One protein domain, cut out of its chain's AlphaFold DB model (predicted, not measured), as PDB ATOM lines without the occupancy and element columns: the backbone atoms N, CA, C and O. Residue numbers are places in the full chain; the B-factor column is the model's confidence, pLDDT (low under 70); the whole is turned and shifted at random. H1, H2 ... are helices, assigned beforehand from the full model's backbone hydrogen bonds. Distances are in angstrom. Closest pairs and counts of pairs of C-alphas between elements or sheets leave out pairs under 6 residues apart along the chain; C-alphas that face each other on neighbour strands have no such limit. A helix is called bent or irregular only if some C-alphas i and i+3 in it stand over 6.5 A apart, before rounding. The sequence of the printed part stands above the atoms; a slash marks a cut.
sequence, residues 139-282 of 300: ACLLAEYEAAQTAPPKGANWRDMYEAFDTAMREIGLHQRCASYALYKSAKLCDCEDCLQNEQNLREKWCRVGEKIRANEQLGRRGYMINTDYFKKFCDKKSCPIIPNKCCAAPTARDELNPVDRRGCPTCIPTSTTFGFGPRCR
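Overview. This is residues 139 to 282 of the 300 residues of an uncharacterized protein of Varroa destructor (UniProt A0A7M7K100). Short helices cross steeply in a cluster, with H2, H4 and H5 packed round H3; H1 meets the start of H2 at one end, and H6 folds back on H5. Long loops with the tiny H7 make the other end. The printed part has 144 residues, with seven named helices, H1 to H7, and no named strand; the class is all helix, with under half of the residues, 68, in named elements. It is compact, with a radius of gyration of the C-alphas of 14.6 A and spans of 43 by 30 by 28 A.

Along the chain. H1, residues 139 to 147, begins at C-alpha 139 (114.822, -63.286, 6.338). H2, residues 158 to 172, is 21.5 A long. H3 is residues 176 to 183, irregular, with C-alphas 177 and 180 7.6 A apart. H4 is residues 189 to 198, H5 residues 202 to 215, 19.7 A long, and H6 residues 228 to 235. H7, residues 254 to 257, ends at C-alpha 257 (107.539, -61.971, 29.241).

Arrangement. Helix packing is mostly crossed, at steep tilts. H1 touches H2 at residues 158 to 162 alone, closest C-alphas Ala 143 and Trp 158, 5.3 A. H3 touches H4, closest C-alphas Cys 178 and Cys 195, 4.9 A. H5 touches H2, closest C-alphas Ile 172 and Lys 205, 6.2 A. H5 and H6 form a helical hairpin, running opposite ways at 44 degrees; H5 touches H6 with residues 203 to 207 alone, closest C-alphas Cys 207 and Cys 235, 5.6 A. H7 touches no helix. Every O i to N i+4 pair is within hydrogen-bond range in H1, H2, H4, H5 and H6; H3 has 1 of 4, beside 3 of 5 O i to N i+3 pairs, and H7 is too short for an O i to N i+4 pair.

Size, cuts and confidence. The two farthest C-alphas, of Gly 155 and Arg 262, are 43.4 A apart. The printed part has no cut. The links H5 to H6 and H6 to H7 are long, and residues 258 to 282 hold no named element. Mean pLDDT of the printed part is 71.4; 61 residues are under 70, among them 139 to 157 and 272 to 282.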
ATOM      1  N   ALA A 139     115.060 -62.257   7.351       68.00
ATOM      2  CA  ALA A 139     114.822 -63.286   6.338       68.00
ATOM      3  C   ALA A 139     115.320 -64.679   6.772       68.00
ATOM      4  O   ALA A 139     114.649 -65.684   6.544       68.00
ATOM      5  N   CYS A 140     116.486 -64.749   7.415       69.69
ATOM      6  CA  CYS A 140     117.078 -66.004   7.874       69.69
ATOM      7  C   CYS A 140     116.332 -66.608   9.037       69.69
ATOM      8  O   CYS A 140     116.075 -67.802   9.050       69.69
ATOM      9  N   LEU A 141     115.901 -65.749   9.945       67.81
ATOM     10  CA  LEU A 141     114.993 -66.104  11.014       67.81
ATOM     11  C   LEU A 141     113.746 -66.819  10.512       67.81
ATOM     12  O   LEU A 141     113.311 -67.828  11.066       67.81
ATOM     13  N   LEU A 142     113.152 -66.261   9.458       67.50
ATOM     14  CA  LEU A 142     111.965 -66.840   8.876       67.50
ATOM     15  C   LEU A 142     112.284 -68.182   8.210       67.50
ATOM     16  O   LEU A 142     111.561 -69.153   8.410       67.50
ATOM     17  N   ALA A 143     113.400 -68.271   7.490       67.62
ATOM     18  CA  ALA A 143     113.861 -69.535   6.930       67.62
ATOM     19  C   ALA A 143     114.066 -70.619   8.009       67.62
ATOM     20  O   ALA A 143     113.641 -71.755   7.814       67.62
ATOM     21  N   GLU A 144     114.669 -70.278   9.152       68.00
ATOM     22  CA  GLU A 144     114.859 -71.186  10.291       68.00
ATOM     23  C   GLU A 144     113.531 -71.623  10.912       68.00
ATOM     24  O   GLU A 144     113.318 -72.811  11.152       68.00
ATOM     25  N   TYR A 145     112.630 -70.669  11.156       67.19
ATOM     26  CA  TYR A 145     111.316 -70.935  11.736       67.19
ATOM     27  C   TYR A 145     110.468 -71.851  10.847       67.19
ATOM     28  O   TYR A 145     109.835 -72.776  11.350       67.19
ATOM     29  N   GLU A 146     110.465 -71.625   9.534       67.88
ATOM     30  CA  GLU A 146     109.778 -72.499   8.578       67.88
ATOM     31  C   GLU A 146     110.434 -73.876   8.490       67.88
ATOM     32  O   GLU A 146     109.737 -74.886   8.494       67.88
ATOM     33  N   ALA A 147     111.768 -73.944   8.483       65.00
ATOM     34  CA  ALA A 147     112.486 -75.216   8.474       65.00
ATOM     35  C   ALA A 147     112.248 -76.051   9.747       65.00
ATOM     36  O   ALA A 147     112.366 -77.274   9.704       65.00
ATOM     37  N   ALA A 148     111.924 -75.407  10.872       65.50
ATOM     38  CA  ALA A 148     111.590 -76.068  12.130       65.50
ATOM     39  C   ALA A 148     110.118 -76.518  12.223       65.50
ATOM     40  O   ALA A 148     109.762 -77.248  13.151       65.50
ATOM     41  N   GLN A 149     109.247 -76.091  11.304       64.56
ATOM     42  CA  GLN A 149     107.847 -76.507  11.291       64.56
ATOM     43  C   GLN A 149     107.686 -77.866  10.601       64.56
ATOM     44  O   GLN A 149     108.178 -78.092   9.501       64.56
ATOM     45  N   THR A 150     106.936 -78.770  11.236       57.25
ATOM     46  CA  THR A 150     106.603 -80.098  10.685       57.25
ATOM     47  C   THR A 150     105.717 -80.031   9.439       57.25
ATOM     48  O   THR A 150     105.699 -80.980   8.659       57.25
ATOM     49  N   ALA A 151     105.014 -78.917   9.227       59.12
ATOM     50  CA  ALA A 151     104.326 -78.588   7.986       59.12
ATOM     51  C   ALA A 151     104.333 -77.057   7.801       59.12
ATOM     52  O   ALA A 151     103.753 -76.365   8.643       59.12
ATOM     53  N   PRO A 152     104.971 -76.511   6.749       56.50
ATOM     54  CA  PRO A 152     104.917 -75.079   6.473       56.50
ATOM     55  C   PRO A 152     103.468 -74.655   6.173       56.50
ATOM     56  O   PRO A 152     102.726 -75.417   5.533       56.50
ATOM     57  N   PRO A 153     103.020 -73.460   6.597       54.00
ATOM     58  CA  PRO A 153     101.664 -73.002   6.328       54.00
ATOM     59  C   PRO A 153     101.412 -72.932   4.814       54.00
ATOM     60  O   PRO A 153     102.041 -72.159   4.095       54.00
ATOM     61  N   LYS A 154     100.471 -73.747   4.321       55.97
ATOM     62  CA  LYS A 154      99.922 -73.683   2.950       55.97
ATOM     63  C   LYS A 154     100.954 -73.791   1.805       55.97
ATOM     64  O   LYS A 154     100.673 -73.348   0.697       55.97
ATOM     65  N   GLY A 155     102.128 -74.386   2.038       54.88
ATOM     66  CA  GLY A 155     103.145 -74.603   0.997       54.88
ATOM     67  C   GLY A 155     103.870 -73.341   0.512       54.88
ATOM     68  O   GLY A 155     104.666 -73.434  -0.421       54.88
ATOM     69  N   ALA A 156     103.631 -72.181   1.137       58.47
ATOM     70  CA  ALA A 156     104.386 -70.967   0.851       58.47
ATOM     71  C   ALA A 156     105.831 -71.148   1.329       58.47
ATOM     72  O   ALA A 156     106.080 -71.577   2.458       58.47
ATOM     73  N   ASN A 157     106.796 -70.837   0.465       69.81
ATOM     74  CA  ASN A 157     108.191 -70.880   0.872       69.81
ATOM     75  C   ASN A 157     108.488 -69.664   1.783       69.81
ATOM     76  O   ASN A 157     107.791 -68.647   1.759       69.81
ATOM     77  N   TRP A 158     109.534 -69.751   2.605       71.75
ATOM     78  CA  TRP A 158     109.881 -68.686   3.552       71.75
ATOM     79  C   TRP A 158     110.147 -67.326   2.872       71.75
ATOM     80  O   TRP A 158     109.953 -66.284   3.502       71.75
ATOM     81  N   ARG A 159     110.569 -67.327   1.597       70.81
ATOM     82  CA  ARG A 159     110.853 -66.122   0.805       70.81
ATOM     83  C   ARG A 159     109.562 -65.382   0.465       70.81
ATOM     84  O   ARG A 159     109.493 -64.193   0.748       70.81
ATOM     85  N   ASP A 160     108.542 -66.075  -0.035       72.94
ATOM     86  CA  ASP A 160     107.247 -65.467  -0.382       72.94
ATOM     87  C   ASP A 160     106.612 -64.817   0.856       72.94
ATOM     88  O   ASP A 160     106.118 -63.689   0.820       72.94
ATOM     89  N   MET A 161     106.698 -65.501   2.002       72.62
ATOM     90  CA  MET A 161     106.252 -64.929   3.268       72.62
ATOM     91  C   MET A 161     107.065 -63.692   3.644       72.62
ATOM     92  O   MET A 161     106.477 -62.673   3.992       72.62
ATOM     93  N   TYR A 162     108.398 -63.751   3.570       75.31
ATOM     94  CA  TYR A 162     109.253 -62.602   3.873       75.31
ATOM     95  C   TYR A 162     108.909 -61.381   3.011       75.31
ATOM     96  O   TYR A 162     108.810 -60.276   3.541       75.31
ATOM     97  N   GLU A 163     108.684 -61.574   1.712       75.81
ATOM     98  CA  GLU A 163     108.283 -60.514   0.780       75.81
ATOM     99  C   GLU A 163     106.917 -59.919   1.135       75.81
ATOM    100  O   GLU A 163     106.749 -58.697   1.117       75.81
ATOM    101  N   ALA A 164     105.957 -60.749   1.539       77.00
ATOM    102  CA  ALA A 164     104.653 -60.274   1.987       77.00
ATOM    103  C   ALA A 164     104.733 -59.496   3.324       77.00
ATOM    104  O   ALA A 164     104.068 -58.468   3.470       77.00
ATOM    105  N   PHE A 165     105.590 -59.908   4.270       76.38
ATOM    106  CA  PHE A 165     105.866 -59.135   5.496       76.38
ATOM    107  C   PHE A 165     106.533 -57.794   5.186       76.38
ATOM    108  O   PHE A 165     106.120 -56.756   5.701       76.38
ATOM    109  N   ASP A 166     107.562 -57.819   4.347       77.44
ATOM    110  CA  ASP A 166     108.290 -56.635   3.911       77.44
ATOM    111  C   ASP A 166     107.360 -55.625   3.225       77.44
ATOM    112  O   ASP A 166     107.345 -54.446   3.581       77.44
ATOM    113  N   THR A 167     106.501 -56.100   2.323       81.56
ATOM    114  CA  THR A 167     105.480 -55.276   1.659       81.56
ATOM    115  C   THR A 167     104.540 -54.632   2.677       81.56
ATOM    116  O   THR A 167     104.360 -53.415   2.659       81.56
ATOM    117  N   ALA A 168     104.009 -55.408   3.629       82.12
ATOM    118  CA  ALA A 168     103.122 -54.884   4.666       82.12
ATOM    119  C   ALA A 168     103.794 -53.803   5.535       82.12
ATOM    120  O   ALA A 168     103.152 -52.814   5.900       82.12
ATOM    121  N   MET A 169     105.084 -53.958   5.852       82.94
ATOM    122  CA  MET A 169     105.852 -52.944   6.582       82.94
ATOM    123  C   MET A 169     106.049 -51.671   5.761       82.94
ATOM    124  O   MET A 169     105.820 -50.577   6.284       82.94
ATOM    125  N   ARG A 170     106.423 -51.795   4.480       83.44
ATOM    126  CA  ARG A 170     106.610 -50.649   3.575       83.44
ATOM    127  C   ARG A 170     105.327 -49.843   3.406       83.44
ATOM    128  O   ARG A 170     105.372 -48.623   3.502       83.44
ATOM    129  N   GLU A 171     104.186 -50.508   3.235       87.38
ATOM    130  CA  GLU A 171     102.874 -49.853   3.113       87.38
ATOM    131  C   GLU A 171     102.495 -49.025   4.348       87.38
ATOM    132  O   GLU A 171     101.789 -48.024   4.242       87.38
ATOM    133  N   ILE A 172     102.954 -49.435   5.530       87.12
ATOM    134  CA  ILE A 172     102.700 -48.732   6.796       87.12
ATOM    135  C   ILE A 172     103.816 -47.721   7.110       87.12
ATOM    136  O   ILE A 172     103.707 -46.925   8.047       87.12
ATOM    137  N   GLY A 173     104.889 -47.724   6.318       84.75
ATOM    138  CA  GLY A 173     106.082 -46.929   6.565       84.75
ATOM    139  C   GLY A 173     106.800 -47.339   7.850       84.75
ATOM    140  O   GLY A 173     107.381 -46.475   8.505       84.75
ATOM    141  N   LEU A 174     106.715 -48.613   8.253       82.81
ATOM    142  CA  LEU A 174     107.528 -49.152   9.342       82.81
ATOM    143  C   LEU A 174     108.944 -49.404   8.816       82.81
ATOM    144  O   LEU A 174     109.130 -50.114   7.824       82.81
ATOM    145  N   HIS A 175     109.946 -48.838   9.482       78.38
ATOM    146  CA  HIS A 175     111.337 -48.999   9.081       78.38
ATOM    147  C   HIS A 175     111.766 -50.476   9.154       78.38
ATOM    148  O   HIS A 175     111.457 -51.181  10.114       78.38
ATOM    149  N   GLN A 176     112.591 -50.940   8.207       71.12
ATOM    150  CA  GLN A 176     113.131 -52.318   8.184       71.12
ATOM    151  C   GLN A 176     113.930 -52.702   9.439       71.12
ATOM    152  O   GLN A 176     114.116 -53.878   9.739       71.12
ATOM    153  N   ARG A 177     114.364 -51.708  10.218       71.12
ATOM    154  CA  ARG A 177     115.034 -51.908  11.519       71.12
ATOM    155  C   ARG A 177     114.095 -52.527  12.557       71.12
ATOM    156  O   ARG A 177     114.549 -53.155  13.499       71.12
ATOM    157  N   CYS A 178     112.790 -52.410  12.345       74.25
ATOM    158  CA  CYS A 178     111.753 -52.990  13.183       74.25
ATOM    159  C   CYS A 178     111.255 -54.353  12.670       74.25
ATOM    160  O   CYS A 178     110.284 -54.888  13.203       74.25
ATOM    161  N   ALA A 179     111.874 -54.931  11.632       71.81
ATOM    162  CA  ALA A 179     111.367 -56.135  10.970       71.81
ATOM    163  C   ALA A 179     111.298 -57.369  11.881       71.81
ATOM    164  O   ALA A 179     110.399 -58.197  11.735       71.81
ATOM    165  N   SER A 180     112.189 -57.474  12.869       68.38
ATOM    166  CA  SER A 180     112.163 -58.541  13.878       68.38
ATOM    167  C   SER A 180     110.829 -58.599  14.642       68.38
ATOM    168  O   SER A 180     110.350 -59.686  14.965       68.38
ATOM    169  N   TYR A 181     110.171 -57.454  14.835       66.75
ATOM    170  CA  TYR A 181     108.848 -57.355  15.455       66.75
ATOM    171  C   TYR A 181     107.686 -57.720  14.545       66.75
ATOM    172  O   TYR A 181     106.673 -58.243  15.008       66.75
ATOM    173  N   ALA A 182     107.820 -57.460  13.248       64.31
ATOM    174  CA  ALA A 182     106.838 -57.912  12.274       64.31
ATOM    175  C   ALA A 182     106.907 -59.434  12.083       64.31
ATOM    176  O   ALA A 182     105.895 -60.059  11.784       64.31
ATOM    177  N   LEU A 183     108.082 -60.039  12.276       61.72
ATOM    178  CA  LEU A 183     108.338 -61.430  11.904       61.72
ATOM    179  C   LEU A 183     108.240 -62.427  13.065       61.72
ATOM    180  O   LEU A 183     107.914 -63.593  12.819       61.72
ATOM    181  N   TYR A 184     108.496 -62.008  14.308       60.47
ATOM    182  CA  TYR A 184     108.526 -62.908  15.463       60.47
ATOM    183  C   TYR A 184     107.466 -62.590  16.522       60.47
ATOM    184  O   TYR A 184     106.780 -61.573  16.511       60.47
ATOM    185  N   LYS A 185     107.330 -63.519  17.469       58.28
ATOM    186  CA  LYS A 185     106.377 -63.467  18.585       58.28
ATOM    187  C   LYS A 185     106.671 -62.301  19.551       58.28
ATOM    188  O   LYS A 185     105.747 -61.802  20.188       58.28
ATOM    189  N   SER A 186     107.937 -61.893  19.618       59.38
ATOM    190  CA  SER A 186     108.506 -60.686  20.230       59.38
ATOM    191  C   SER A 186     109.919 -60.484  19.651       59.38
ATOM    192  O   SER A 186     110.497 -61.454  19.160       59.38
ATOM    193  N   ALA A 187     110.486 -59.274  19.661       63.41
ATOM    194  CA  ALA A 187     111.860 -59.075  19.179       63.41
ATOM    195  C   ALA A 187     112.873 -58.966  20.313       63.41
ATOM    196  O   ALA A 187     112.530 -58.787  21.474       63.41
ATOM    197  N   LYS A 188     114.153 -59.024  19.981       67.69
ATOM    198  CA  LYS A 188     115.209 -58.815  20.961       67.69
ATOM    199  C   LYS A 188     115.245 -57.409  21.543       67.69
ATOM    200  O   LYS A 188     114.854 -56.447  20.894       67.69
ATOM    201  N   LEU A 189     115.849 -57.294  22.728       69.75
ATOM    202  CA  LEU A 189     116.101 -56.009  23.387       69.75
ATOM    203  C   LEU A 189     116.905 -55.033  22.504       69.75
ATOM    204  O   LEU A 189     116.480 -53.905  22.311       69.75
ATOM    205  N   CYS A 190     118.006 -55.480  21.900       68.31
ATOM    206  CA  CYS A 190     118.829 -54.660  20.998       68.31
ATOM    207  C   CYS A 190     118.081 -54.216  19.724       68.31
ATOM    208  O   CYS A 190     118.170 -53.052  19.341       68.31
ATOM    209  N   ASP A 191     117.306 -55.107  19.096       71.19
ATOM    210  CA  ASP A 191     116.482 -54.759  17.925       71.19
ATOM    211  C   ASP A 191     115.368 -53.773  18.296       71.19
ATOM    212  O   ASP A 191     114.997 -52.896  17.519       71.19
ATOM    213  N   CYS A 192     114.838 -53.905  19.510       75.81
ATOM    214  CA  CYS A 192     113.860 -52.993  20.066       75.81
ATOM    215  C   CYS A 192     114.420 -51.605  20.309       75.81
ATOM    216  O   CYS A 192     113.794 -50.634  19.899       75.81
ATOM    217  N   GLU A 193     115.585 -51.495  20.937       76.06
ATOM    218  CA  GLU A 193     116.211 -50.202  21.193       76.06
ATOM    219  C   GLU A 193     116.538 -49.479  19.884       76.06
ATOM    220  O   GLU A 193     116.246 -48.291  19.753       76.06
ATOM    221  N   ASP A 194     117.053 -50.197  18.883       73.75
ATOM    222  CA  ASP A 194     117.309 -49.630  17.557       73.75
ATOM    223  C   ASP A 194     116.008 -49.206  16.859       73.75
ATOM    224  O   ASP A 194     115.907 -48.098  16.334       73.75
ATOM    225  N   CYS A 195     114.975 -50.045  16.892       76.62
ATOM    226  CA  CYS A 195     113.668 -49.701  16.341       76.62
ATOM    227  C   CYS A 195     113.057 -48.470  17.041       76.62
ATOM    228  O   CYS A 195     112.602 -47.547  16.370       76.62
ATOM    229  N   LEU A 196     113.120 -48.401  18.375       79.00
ATOM    230  CA  LEU A 196     112.652 -47.269  19.180       79.00
ATOM    231  C   LEU A 196     113.334 -45.951  18.819       79.00
ATOM    232  O   LEU A 196     112.684 -44.908  18.791       79.00
ATOM    233  N   GLN A 197     114.645 -45.993  18.583       75.38
ATOM    234  CA  GLN A 197     115.445 -44.807  18.277       75.38
ATOM    235  C   GLN A 197     115.217 -44.282  16.858       75.38
ATOM    236  O   GLN A 197     115.478 -43.112  16.596       75.38
ATOM    237  N   ASN A 198     114.752 -45.135  15.942       71.38
ATOM    238  CA  ASN A 198     114.643 -44.812  14.518       71.38
ATOM    239  C   ASN A 198     113.197 -44.750  14.015       71.38
ATOM    240  O   ASN A 198     112.989 -44.584  12.815       71.38
ATOM    241  N   GLU A 199     112.201 -44.894  14.893       81.50
ATOM    242  CA  GLU A 199     110.802 -44.932  14.486       81.50
ATOM    243  C   GLU A 199     109.928 -43.959  15.276       81.50
ATOM    244  O   GLU A 199     109.823 -44.009  16.503       81.50
ATOM    245  N   GLN A 200     109.225 -43.101  14.540       80.38
ATOM    246  CA  GLN A 200     108.197 -42.238  15.108       80.38
ATOM    247  C   GLN A 200     106.857 -42.969  15.106       80.38
ATOM    248  O   GLN A 200     106.494 -43.649  14.145       80.38
ATOM    249  N   ASN A 201     106.077 -42.791  16.175       82.19
ATOM    250  CA  ASN A 201     104.762 -43.422  16.324       82.19
ATOM    251  C   ASN A 201     104.810 -44.958  16.224       82.19
ATOM    252  O   ASN A 201     103.868 -45.583  15.730       82.19
ATOM    253  N   LEU A 202     105.889 -45.576  16.724       81.19
ATOM    254  CA  LEU A 202     106.139 -47.015  16.614       81.19
ATOM    255  C   LEU A 202     104.933 -47.867  17.027       81.19
ATOM    256  O   LEU A 202     104.537 -48.774  16.298       81.19
ATOM    257  N   ARG A 203     104.315 -47.537  18.169       81.69
ATOM    258  CA  ARG A 203     103.122 -48.225  18.683       81.69
ATOM    259  C   ARG A 203     102.019 -48.319  17.630       81.69
ATOM    260  O   ARG A 203     101.429 -49.375  17.449       81.69
ATOM    261  N   GLU A 204     101.741 -47.223  16.932       85.25
ATOM    262  CA  GLU A 204     100.697 -47.181  15.912       85.25
ATOM    263  C   GLU A 204     101.068 -47.987  14.672       85.25
ATOM    264  O   GLU A 204     100.262 -48.792  14.205       85.25
ATOM    265  N   LYS A 205     102.292 -47.809  14.168       87.06
ATOM    266  CA  LYS A 205     102.777 -48.549  13.001       87.06
ATOM    267  C   LYS A 205     102.766 -50.054  13.256       87.06
ATOM    268  O   LYS A 205     102.317 -50.817  12.408       87.06
ATOM    269  N   TRP A 206     103.158 -50.490  14.448       79.81
ATOM    270  CA  TRP A 206     103.070 -51.896  14.833       79.81
ATOM    271  C   TRP A 206     101.664 -52.437  14.922       79.81
ATOM    272  O   TRP A 206     101.424 -53.544  14.452       79.81
ATOM    273  N   CYS A 207     100.739 -51.683  15.510       82.12
ATOM    274  CA  CYS A 207      99.351 -52.113  15.572       82.12
ATOM    275  C   CYS A 207      98.784 -52.335  14.170       82.12
ATOM    276  O   CYS A 207      98.237 -53.402  13.901       82.12
ATOM    277  N   ARG A 208      99.052 -51.407  13.243       86.62
ATOM    278  CA  ARG A 208      98.663 -51.540  11.834       86.62
ATOM    279  C   ARG A 208      99.343 -52.729  11.145       86.62
ATOM    280  O   ARG A 208      98.701 -53.439  10.375       86.62
ATOM    281  N   VAL A 209     100.633 -52.967  11.410       82.00
ATOM    282  CA  VAL A 209     101.372 -54.094  10.809       82.00
ATOM    283  C   VAL A 209     100.795 -55.411  11.316       82.00
ATOM    284  O   VAL A 209     100.497 -56.296  10.516       82.00
ATOM    285  N   GLY A 210     100.542 -55.516  12.620       76.81
ATOM    286  CA  GLY A 210      99.929 -56.697  13.212       76.81
ATOM    287  C   GLY A 210      98.499 -56.945  12.728       76.81
ATOM    288  O   GLY A 210      98.118 -58.098  12.537       76.81
ATOM    289  N   GLU A 211      97.719 -55.893  12.471       79.38
ATOM    290  CA  GLU A 211      96.407 -55.993  11.819       79.38
ATOM    291  C   GLU A 211      96.520 -56.531  10.388       79.38
ATOM    292  O   GLU A 211      95.831 -57.495  10.060       79.38
ATOM    293  N   LYS A 212      97.430 -55.992   9.560       81.31
ATOM    294  CA  LYS A 212      97.671 -56.499   8.194       81.31
ATOM    295  C   LYS A 212      98.104 -57.965   8.185       81.31
ATOM    296  O   LYS A 212      97.590 -58.748   7.391       81.31
ATOM    297  N   ILE A 213      99.013 -58.346   9.081       74.62
ATOM    298  CA  ILE A 213      99.500 -59.728   9.214       74.62
ATOM    299  C   ILE A 213      98.364 -60.670   9.623       74.62
ATOM    300  O   ILE A 213      98.271 -61.777   9.103       74.62
ATOM    301  N   ARG A 214      97.481 -60.244  10.534       72.81
ATOM    302  CA  ARG A 214      96.316 -61.038  10.959       72.81
ATOM    303  C   ARG A 214      95.239 -61.143   9.884       72.81
ATOM    304  O   ARG A 214      94.583 -62.175   9.806       72.81
ATOM    305  N   ALA A 215      95.045 -60.090   9.093       76.12
ATOM    306  CA  ALA A 215      94.063 -60.054   8.013       76.12
ATOM    307  C   ALA A 215      94.508 -60.853   6.777       76.12
ATOM    308  O   ALA A 215      93.669 -61.300   6.000       76.12
ATOM    309  N   ASN A 216      95.814 -61.045   6.586       74.12
ATOM    310  CA  ASN A 216      96.354 -61.841   5.494       74.12
ATOM    311  C   ASN A 216      96.551 -63.296   5.942       74.12
ATOM    312  O   ASN A 216      97.477 -63.604   6.686       74.12
ATOM    313  N   GLU A 217      95.728 -64.217   5.442       66.56
ATOM    314  CA  GLU A 217      95.818 -65.638   5.798       66.56
ATOM    315  C   GLU A 217      97.144 -66.325   5.415       66.56
ATOM    316  O   GLU A 217      97.425 -67.406   5.930       66.56
ATOM    317  N   GLN A 218      97.940 -65.749   4.505       61.59
ATOM    318  CA  GLN A 218      99.292 -66.226   4.180       61.59
ATOM    319  C   GLN A 218     100.324 -65.769   5.222       61.59
ATOM    320  O   GLN A 218     101.315 -66.454   5.459       61.59
ATOM    321  N   LEU A 219     100.087 -64.619   5.862       62.28
ATOM    322  CA  LEU A 219     100.917 -64.064   6.937       62.28
ATOM    323  C   LEU A 219     100.431 -64.487   8.332       62.28
ATOM    324  O   LEU A 219     101.178 -64.395   9.309       62.28
ATOM    325  N   GLY A 220      99.184 -64.947   8.429       59.97
ATOM    326  CA  GLY A 220      98.524 -65.355   9.659       59.97
ATOM    327  C   GLY A 220      99.214 -66.551  10.304       59.97
ATOM    328  O   GLY A 220      98.984 -67.702   9.937       59.97
ATOM    329  N   ARG A 221     100.050 -66.291  11.312       60.38
ATOM    330  CA  ARG A 221     100.773 -67.330  12.063       60.38
ATOM    331  C   ARG A 221     100.107 -67.632  13.394       60.38
ATOM    332  O   ARG A 221      99.806 -66.724  14.175       60.38
ATOM    333  N   ARG A 222      99.988 -68.924  13.728       47.09
ATOM    334  CA  ARG A 222      99.656 -69.354  15.095       47.09
ATOM    335  C   ARG A 222     100.726 -68.837  16.061       47.09
ATOM    336  O   ARG A 222     101.879 -69.258  16.031       47.09
ATOM    337  N   GLY A 223     100.325 -67.924  16.940       47.50
ATOM    338  CA  GLY A 223     101.194 -67.347  17.960       47.50
ATOM    339  C   GLY A 223     102.036 -66.155  17.507       47.50
ATOM    340  O   GLY A 223     102.935 -65.791  18.262       47.50
ATOM    341  N   TYR A 224     101.763 -65.539  16.342       53.28
ATOM    342  CA  TYR A 224     102.206 -64.160  16.098       53.28
ATOM    343  C   TYR A 224     101.676 -63.293  17.242       53.28
ATOM    344  O   TYR A 224     100.464 -63.152  17.413       53.28
ATOM    345  N   MET A 225     102.612 -62.798  18.055       52.59
ATOM    346  CA  MET A 225     102.365 -62.221  19.376       52.59
ATOM    347  C   MET A 225     101.690 -63.234  20.308       52.59
ATOM    348  O   MET A 225     100.475 -63.221  20.475       52.59
ATOM    349  N   ILE A 226     102.504 -64.124  20.908       49.81
ATOM    350  CA  ILE A 226     102.103 -65.234  21.810       49.81
ATOM    351  C   ILE A 226     100.994 -64.831  22.788       49.81
ATOM    352  O   ILE A 226     100.153 -65.656  23.138       49.81
ATOM    353  N   ASN A 227     100.993 -63.571  23.213       64.50
ATOM    354  CA  ASN A 227      99.944 -63.001  24.028       64.50
ATOM    355  C   ASN A 227      99.092 -62.025  23.202       64.50
ATOM    356  O   ASN A 227      99.307 -60.810  23.195       64.50
ATOM    357  N   THR A 228      98.112 -62.588  22.491       69.25
ATOM    358  CA  THR A 228      97.119 -61.836  21.713       69.25
ATOM    359  C   THR A 228      96.456 -60.749  22.554       69.25
ATOM    360  O   THR A 228      96.193 -59.666  22.034       69.25
ATOM    361  N   ASP A 229      96.226 -61.009  23.841       75.62
ATOM    362  CA  ASP A 229      95.574 -60.073  24.752       75.62
ATOM    363  C   ASP A 229      96.507 -58.935  25.163       75.62
ATOM    364  O   ASP A 229      96.089 -57.777  25.147       75.62
ATOM    365  N   TYR A 230      97.789 -59.222  25.408       77.75
ATOM    366  CA  TYR A 230      98.803 -58.190  25.621       77.75
ATOM    367  C   TYR A 230      98.916 -57.268  24.409       77.75
ATOM    368  O   TYR A 230      98.903 -56.053  24.572       77.75
ATOM    369  N   PHE A 231      98.951 -57.809  23.184       76.50
ATOM    370  CA  PHE A 231      98.972 -56.964  21.987       76.50
ATOM    371  C   PHE A 231      97.676 -56.188  21.784       76.50
ATOM    372  O   PHE A 231      97.718 -55.014  21.438       76.50
ATOM    373  N   LYS A 232      96.512 -56.809  22.010       79.19
ATOM    374  CA  LYS A 232      95.226 -56.103  21.934       79.19
ATOM    375  C   LYS A 232      95.212 -54.923  22.902       79.19
ATOM    376  O   LYS A 232      94.876 -53.823  22.488       79.19
ATOM    377  N   LYS A 233      95.656 -55.116  24.150       84.50
ATOM    378  CA  LYS A 233      95.810 -54.036  25.138       84.50
ATOM    379  C   LYS A 233      96.890 -53.028  24.741       84.50
ATOM    380  O   LYS A 233      96.703 -51.831  24.933       84.50
ATOM    381  N   PHE A 234      97.980 -53.485  24.130       84.12
ATOM    382  CA  PHE A 234      99.024 -52.619  23.585       84.12
ATOM    383  C   PHE A 234      98.474 -51.722  22.473       84.12
ATOM    384  O   PHE A 234      98.809 -50.545  22.412       84.12
ATOM    385  N   CYS A 235      97.579 -52.228  21.632       84.75
ATOM    386  CA  CYS A 235      96.954 -51.466  20.555       84.75
ATOM    387  C   CYS A 235      95.717 -50.679  20.978       84.75
ATOM    388  O   CYS A 235      95.337 -49.722  20.305       84.75
ATOM    389  N   ASP A 236      95.137 -51.008  22.129       87.81
ATOM    390  CA  ASP A 236      94.002 -50.302  22.703       87.81
ATOM    391  C   ASP A 236      94.443 -48.967  23.325       87.81
ATOM    392  O   ASP A 236      94.667 -48.838  24.531       87.81
ATOM    393  N   LYS A 237      94.564 -47.938  22.477       86.75
ATOM    394  CA  LYS A 237      94.861 -46.558  22.898       86.75
ATOM    395  C   LYS A 237      93.792 -45.983  23.841       86.75
ATOM    396  O   LYS A 237      94.080 -45.016  24.538       86.75
ATOM    397  N   LYS A 238      92.584 -46.560  23.882       87.25
ATOM    398  CA  LYS A 238      91.491 -46.103  24.747       87.25
ATOM    399  C   LYS A 238      91.669 -46.621  26.173       87.25
ATOM    400  O   LYS A 238      91.624 -45.830  27.110       87.25
ATOM    401  N   SER A 239      91.895 -47.925  26.341       87.25
ATOM    402  CA  SER A 239      92.106 -48.525  27.667       87.25
ATOM    403  C   SER A 239      93.512 -48.274  28.212       87.25
ATOM    404  O   SER A 239      93.684 -48.141  29.420       87.25
ATOM    405  N   CYS A 240      94.511 -48.197  27.329       88.94
ATOM    406  CA  CYS A 240      95.917 -48.021  27.676       88.94
ATOM    407  C   CYS A 240      96.501 -46.817  26.919       88.94
ATOM    408  O   CYS A 240      97.246 -46.994  25.954       88.94
ATOM    409  N   PRO A 241      96.168 -45.572  27.304       85.88
ATOM    410  CA  PRO A 241      96.570 -44.379  26.554       85.88
ATOM    411  C   PRO A 241      98.082 -44.146  26.581       85.88
ATOM    412  O   PRO A 241      98.664 -43.730  25.582       85.88
ATOM    413  N   ILE A 242      98.733 -44.492  27.693       83.88
ATOM    414  CA  ILE A 242     100.160 -44.273  27.905       83.88
ATOM    415  C   ILE A 242     100.835 -45.634  28.007       83.88
ATOM    416  O   ILE A 242     100.636 -46.360  28.976       83.88
ATOM    417  N   ILE A 243     101.638 -45.962  27.000       81.94
ATOM    418  CA  ILE A 243     102.577 -47.079  27.060       81.94
ATOM    419  C   ILE A 243     103.965 -46.468  26.920       81.94
ATOM    420  O   ILE A 243     104.212 -45.785  25.921       81.94
ATOM    421  N   PRO A 244     104.856 -46.660  27.903       79.56
ATOM    422  CA  PRO A 244     106.214 -46.156  27.814       79.56
ATOM    423  C   PRO A 244     106.906 -46.653  26.542       79.56
ATOM    424  O   PRO A 244     106.864 -47.843  26.224       79.56
ATOM    425  N   ASN A 245     107.581 -45.739  25.842       79.81
ATOM    426  CA  ASN A 245     108.382 -46.046  24.659       79.81
ATOM    427  C   ASN A 245     109.720 -46.676  25.079       79.81
ATOM    428  O   ASN A 245     110.784 -46.089  24.908       79.81
ATOM    429  N   LYS A 246     109.643 -47.834  25.739       82.69
ATOM    430  CA  LYS A 246     110.786 -48.580  26.263       82.69
ATOM    431  C   LYS A 246     110.614 -50.062  25.984       82.69
ATOM    432  O   LYS A 246     109.499 -50.583  26.037       82.69
ATOM    433  N   CYS A 247     111.722 -50.737  25.746       80.00
ATOM    434  CA  CYS A 247     111.760 -52.179  25.577       80.00
ATOM    435  C   CYS A 247     111.564 -52.891  26.910       80.00
ATOM    436  O   CYS A 247     112.015 -52.414  27.954       80.00
ATOM    437  N   CYS A 248     110.886 -54.034  26.888       78.31
ATOM    438  CA  CYS A 248     110.858 -54.918  28.039       78.31
ATOM    439  C   CYS A 248     112.250 -55.510  28.258       78.31
ATOM    440  O   CYS A 248     112.934 -55.874  27.298       78.31
ATOM    441  N   ALA A 249     112.674 -55.596  29.518       72.94
ATOM    442  CA  ALA A 249     113.914 -56.277  29.868       72.94
ATOM    443  C   ALA A 249     113.861 -57.741  29.403       72.94
ATOM    444  O   ALA A 249     112.777 -58.306  29.248       72.94
ATOM    445  N   ALA A 250     115.028 -58.349  29.180       67.75
ATOM    446  CA  ALA A 250     115.095 -59.777  28.899       67.75
ATOM    447  C   ALA A 250     114.478 -60.536  30.091       67.75
ATOM    448  O   ALA A 250     114.981 -60.388  31.207       67.75
ATOM    449  N   PRO A 251     113.390 -61.294  29.889       64.56
ATOM    450  CA  PRO A 251     112.674 -61.892  31.000       64.56
ATOM    451  C   PRO A 251     113.507 -63.029  31.589       64.56
ATOM    452  O   PRO A 251     114.010 -63.893  30.867       64.56
ATOM    453  N   THR A 252     113.655 -63.014  32.907       61.72
ATOM    454  CA  THR A 252     114.318 -64.057  33.694       61.72
ATOM    455  C   THR A 252     113.348 -65.180  34.066       61.72
ATOM    456  O   THR A 252     113.778 -66.309  34.302       61.72
ATOM    457  N   ALA A 253     112.040 -64.906  34.017       59.28
ATOM    458  CA  ALA A 253     110.962 -65.864  34.249       59.28
ATOM    459  C   ALA A 253     109.808 -65.720  33.227       59.28
ATOM    460  O   ALA A 253     109.716 -64.750  32.474       59.28
ATOM    461  N   ARG A 254     108.924 -66.726  33.140       59.88
ATOM    462  CA  ARG A 254     107.878 -66.813  32.092       59.88
ATOM    463  C   ARG A 254     106.782 -65.747  32.246       59.88
ATOM    464  O   ARG A 254     106.178 -65.324  31.264       59.88
ATOM    465  N   ASP A 255     106.520 -65.336  33.469       57.91
ATOM    466  CA  ASP A 255     105.606 -64.273  33.884       57.91
ATOM    467  C   ASP A 255     106.142 -62.861  33.585       57.91
ATOM    468  O   ASP A 255     105.357 -61.938  33.376       57.91
ATOM    469  N   GLU A 256     107.457 -62.702  33.421       62.75
ATOM    470  CA  GLU A 256     108.087 -61.430  33.038       62.75
ATOM    471  C   GLU A 256     108.029 -61.144  31.528       62.75
ATOM    472  O   GLU A 256     108.342 -60.038  31.093       62.75
ATOM    473  N   LEU A 257     107.604 -62.113  30.704       63.25
ATOM    474  CA  LEU A 257     107.539 -61.971  29.241       63.25
ATOM    475  C   LEU A 257     106.571 -60.869  28.771       63.25
ATOM    476  O   LEU A 257     106.711 -60.383  27.653       63.25
ATOM    477  N   ASN A 258     105.568 -60.506  29.582       73.38
ATOM    478  CA  ASN A 258     104.508 -59.557  29.217       73.38
ATOM    479  C   ASN A 258     104.114 -58.675  30.417       73.38
ATOM    480  O   ASN A 258     103.030 -58.850  30.980       73.38
ATOM    481  N   PRO A 259     104.979 -57.746  30.846       80.81
ATOM    482  CA  PRO A 259     104.768 -56.998  32.076       80.81
ATOM    483  C   PRO A 259     103.659 -55.958  31.905       80.81
ATOM    484  O   PRO A 259     103.705 -55.080  31.033       80.81
ATOM    485  N   VAL A 260     102.669 -56.029  32.789       86.12
ATOM    486  CA  VAL A 260     101.528 -55.114  32.825       86.12
ATOM    487  C   VAL A 260     101.499 -54.310  34.121       86.12
ATOM    488  O   VAL A 260     102.051 -54.725  35.138       86.12
ATOM    489  N   ASP A 261     100.871 -53.140  34.086       86.94
ATOM    490  CA  ASP A 261     100.621 -52.332  35.272       86.94
ATOM    491  C   ASP A 261      99.434 -52.886  36.082       86.94
ATOM    492  O   ASP A 261      98.799 -53.883  35.729       86.94
ATOM    493  N   ARG A 262      99.078 -52.195  37.172       85.81
ATOM    494  CA  ARG A 262      97.940 -52.569  38.030       85.81
ATOM    495  C   ARG A 262      96.582 -52.552  37.312       85.81
ATOM    496  O   ARG A 262      95.614 -53.067  37.858       85.81
ATOM    497  N   ARG A 263      96.487 -51.941  36.127       85.44
ATOM    498  CA  ARG A 263      95.279 -51.871  35.289       85.44
ATOM    499  C   ARG A 263      95.306 -52.902  34.154       85.44
ATOM    500  O   ARG A 263      94.381 -52.937  33.344       85.44
ATOM    501  N   GLY A 264      96.344 -53.736  34.091       86.38
ATOM    502  CA  GLY A 264      96.537 -54.709  33.022       86.38
ATOM    503  C   GLY A 264      97.043 -54.089  31.716       86.38
ATOM    504  O   GLY A 264      96.931 -54.721  30.666       86.38
ATOM    505  N   CYS A 265      97.573 -52.861  31.749       87.81
ATOM    506  CA  CYS A 265      98.148 -52.211  30.577       87.81
ATOM    507  C   CYS A 265      99.624 -52.577  30.397       87.81
ATOM    508  O   CYS A 265     100.375 -52.546  31.371       87.81
ATOM    509  N   PRO A 266     100.071 -52.875  29.163       86.88
ATOM    510  CA  PRO A 266     101.482 -53.066  28.844       86.88
ATOM    511  C   PRO A 266     102.359 -51.929  29.369       86.88
ATOM    512  O   PRO A 266     102.087 -50.756  29.119       86.88
ATOM    513  N   THR A 267     103.437 -52.276  30.067       86.94
ATOM    514  CA  THR A 267     104.372 -51.284  30.635       86.94
ATOM    515  C   THR A 267     105.594 -51.041  29.759       86.94
ATOM    516  O   THR A 267     106.371 -50.120  30.013       86.94
ATOM    517  N   CYS A 268     105.774 -51.866  28.734       81.38
ATOM    518  CA  CYS A 268     106.856 -51.781  27.773       81.38
ATOM    519  C   CYS A 268     106.505 -52.537  26.496       81.38
ATOM    520  O   CYS A 268     105.492 -53.231  26.369       81.38
ATOM    521  N   ILE A 269     107.389 -52.382  25.532       79.06
ATOM    522  CA  ILE A 269     107.356 -53.031  24.243       79.06
ATOM    523  C   ILE A 269     107.907 -54.457  24.401       79.06
ATOM    524  O   ILE A 269     109.050 -54.602  24.835       79.06
ATOM    525  N   PRO A 270     107.125 -55.505  24.085       71.25
ATOM    526  CA  PRO A 270     107.463 -56.884  24.434       71.25
ATOM    527  C   PRO A 270     108.776 -57.311  23.775       71.25
ATOM    528  O   PRO A 270     109.025 -56.973  22.620       71.25
ATOM    529  N   THR A 271     109.613 -58.069  24.482       70.00
ATOM    530  CA  THR A 271     110.883 -58.582  23.946       70.00
ATOM    531  C   THR A 271     110.980 -60.108  24.059       70.00
ATOM    532  O   THR A 271     110.134 -60.748  24.687       70.00
ATOM    533  N   SER A 272     111.932 -60.736  23.366       60.50
ATOM    534  CA  SER A 272     112.183 -62.183  23.414       60.50
ATOM    535  C   SER A 272     113.520 -62.517  24.083       60.50
ATOM    536  O   SER A 272     114.452 -61.712  24.086       60.50
ATOM    537  N   THR A 273     113.621 -63.739  24.623       50.12
ATOM    538  CA  THR A 273     114.879 -64.341  25.106       50.12
ATOM    539  C   THR A 273     115.680 -65.028  24.000       50.12
ATOM    540  O   THR A 273     116.845 -65.367  24.199       50.12
ATOM    541  N   THR A 274     115.070 -65.267  22.835       49.69
ATOM    542  CA  THR A 274     115.715 -65.914  21.686       49.69
ATOM    543  C   THR A 274     116.880 -65.078  21.173       49.69
ATOM    544  O   THR A 274     116.855 -63.862  21.317       49.69
ATOM    545  N   PHE A 275     117.896 -65.728  20.577       41.97
ATOM    546  CA  PHE A 275     119.041 -65.071  19.929       41.97
ATOM    547  C   PHE A 275     118.599 -64.087  18.826       41.97
ATOM    548  O   PHE A 275     117.422 -63.963  18.538       41.97
ATOM    549  N   GLY A 276     119.499 -63.196  18.417       44.47
ATOM    550  CA  GLY A 276     119.153 -61.863  17.912       44.47
ATOM    551  C   GLY A 276     119.701 -61.712  16.543       44.47
ATOM    552  O   GLY A 276     120.748 -62.292  16.261       44.47
ATOM    553  N   PHE A 277     118.986 -60.967  15.724       45.97
ATOM    554  CA  PHE A 277     119.164 -61.062  14.295       45.97
ATOM    555  C   PHE A 277     119.451 -59.686  13.784       45.97
ATOM    556  O   PHE A 277     118.659 -58.763  13.901       45.97
ATOM    557  N   GLY A 278     120.656 -59.566  13.277       47.25
ATOM    558  CA  GLY A 278     121.237 -58.291  12.977       47.25
ATOM    559  C   GLY A 278     122.623 -58.289  13.576       47.25
ATOM    560  O   GLY A 278     122.809 -58.720  14.720       47.25
ATOM    561  N   PRO A 279     123.606 -57.752  12.851       47.88
ATOM    562  CA  PRO A 279     124.927 -57.584  13.420       47.88
ATOM    563  C   PRO A 279     124.864 -56.776  14.724       47.88
ATOM    564  O   PRO A 279     125.577 -57.077  15.666       47.88
ATOM    565  N   ARG A 280     123.915 -55.837  14.839       52.44
ATOM    566  CA  ARG A 280     123.697 -54.951  15.998       52.44
ATOM    567  C   ARG A 280     123.365 -55.667  17.311       52.44
ATOM    568  O   ARG A 280     123.501 -55.071  18.369       52.44
ATOM    569  N   CYS A 281     122.943 -56.928  17.248       54.03
ATOM    570  CA  CYS A 281     122.635 -57.749  18.415       54.03
ATOM    571  C   CYS A 281     123.767 -58.710  18.811       54.03
ATOM    572  O   CYS A 281     123.602 -59.479  19.767       54.03
ATOM    573  N   ARG A 282     124.894 -58.709  18.084       54.34
ATOM    574  CA  ARG A 282     126.102 -59.441  18.476       54.34
ATOM    575  C   ARG A 282     126.904 -58.614  19.473       54.34
ATOM    576  O   ARG A 282     127.133 -57.431  19.238       54.34
TER     577      ARG A 282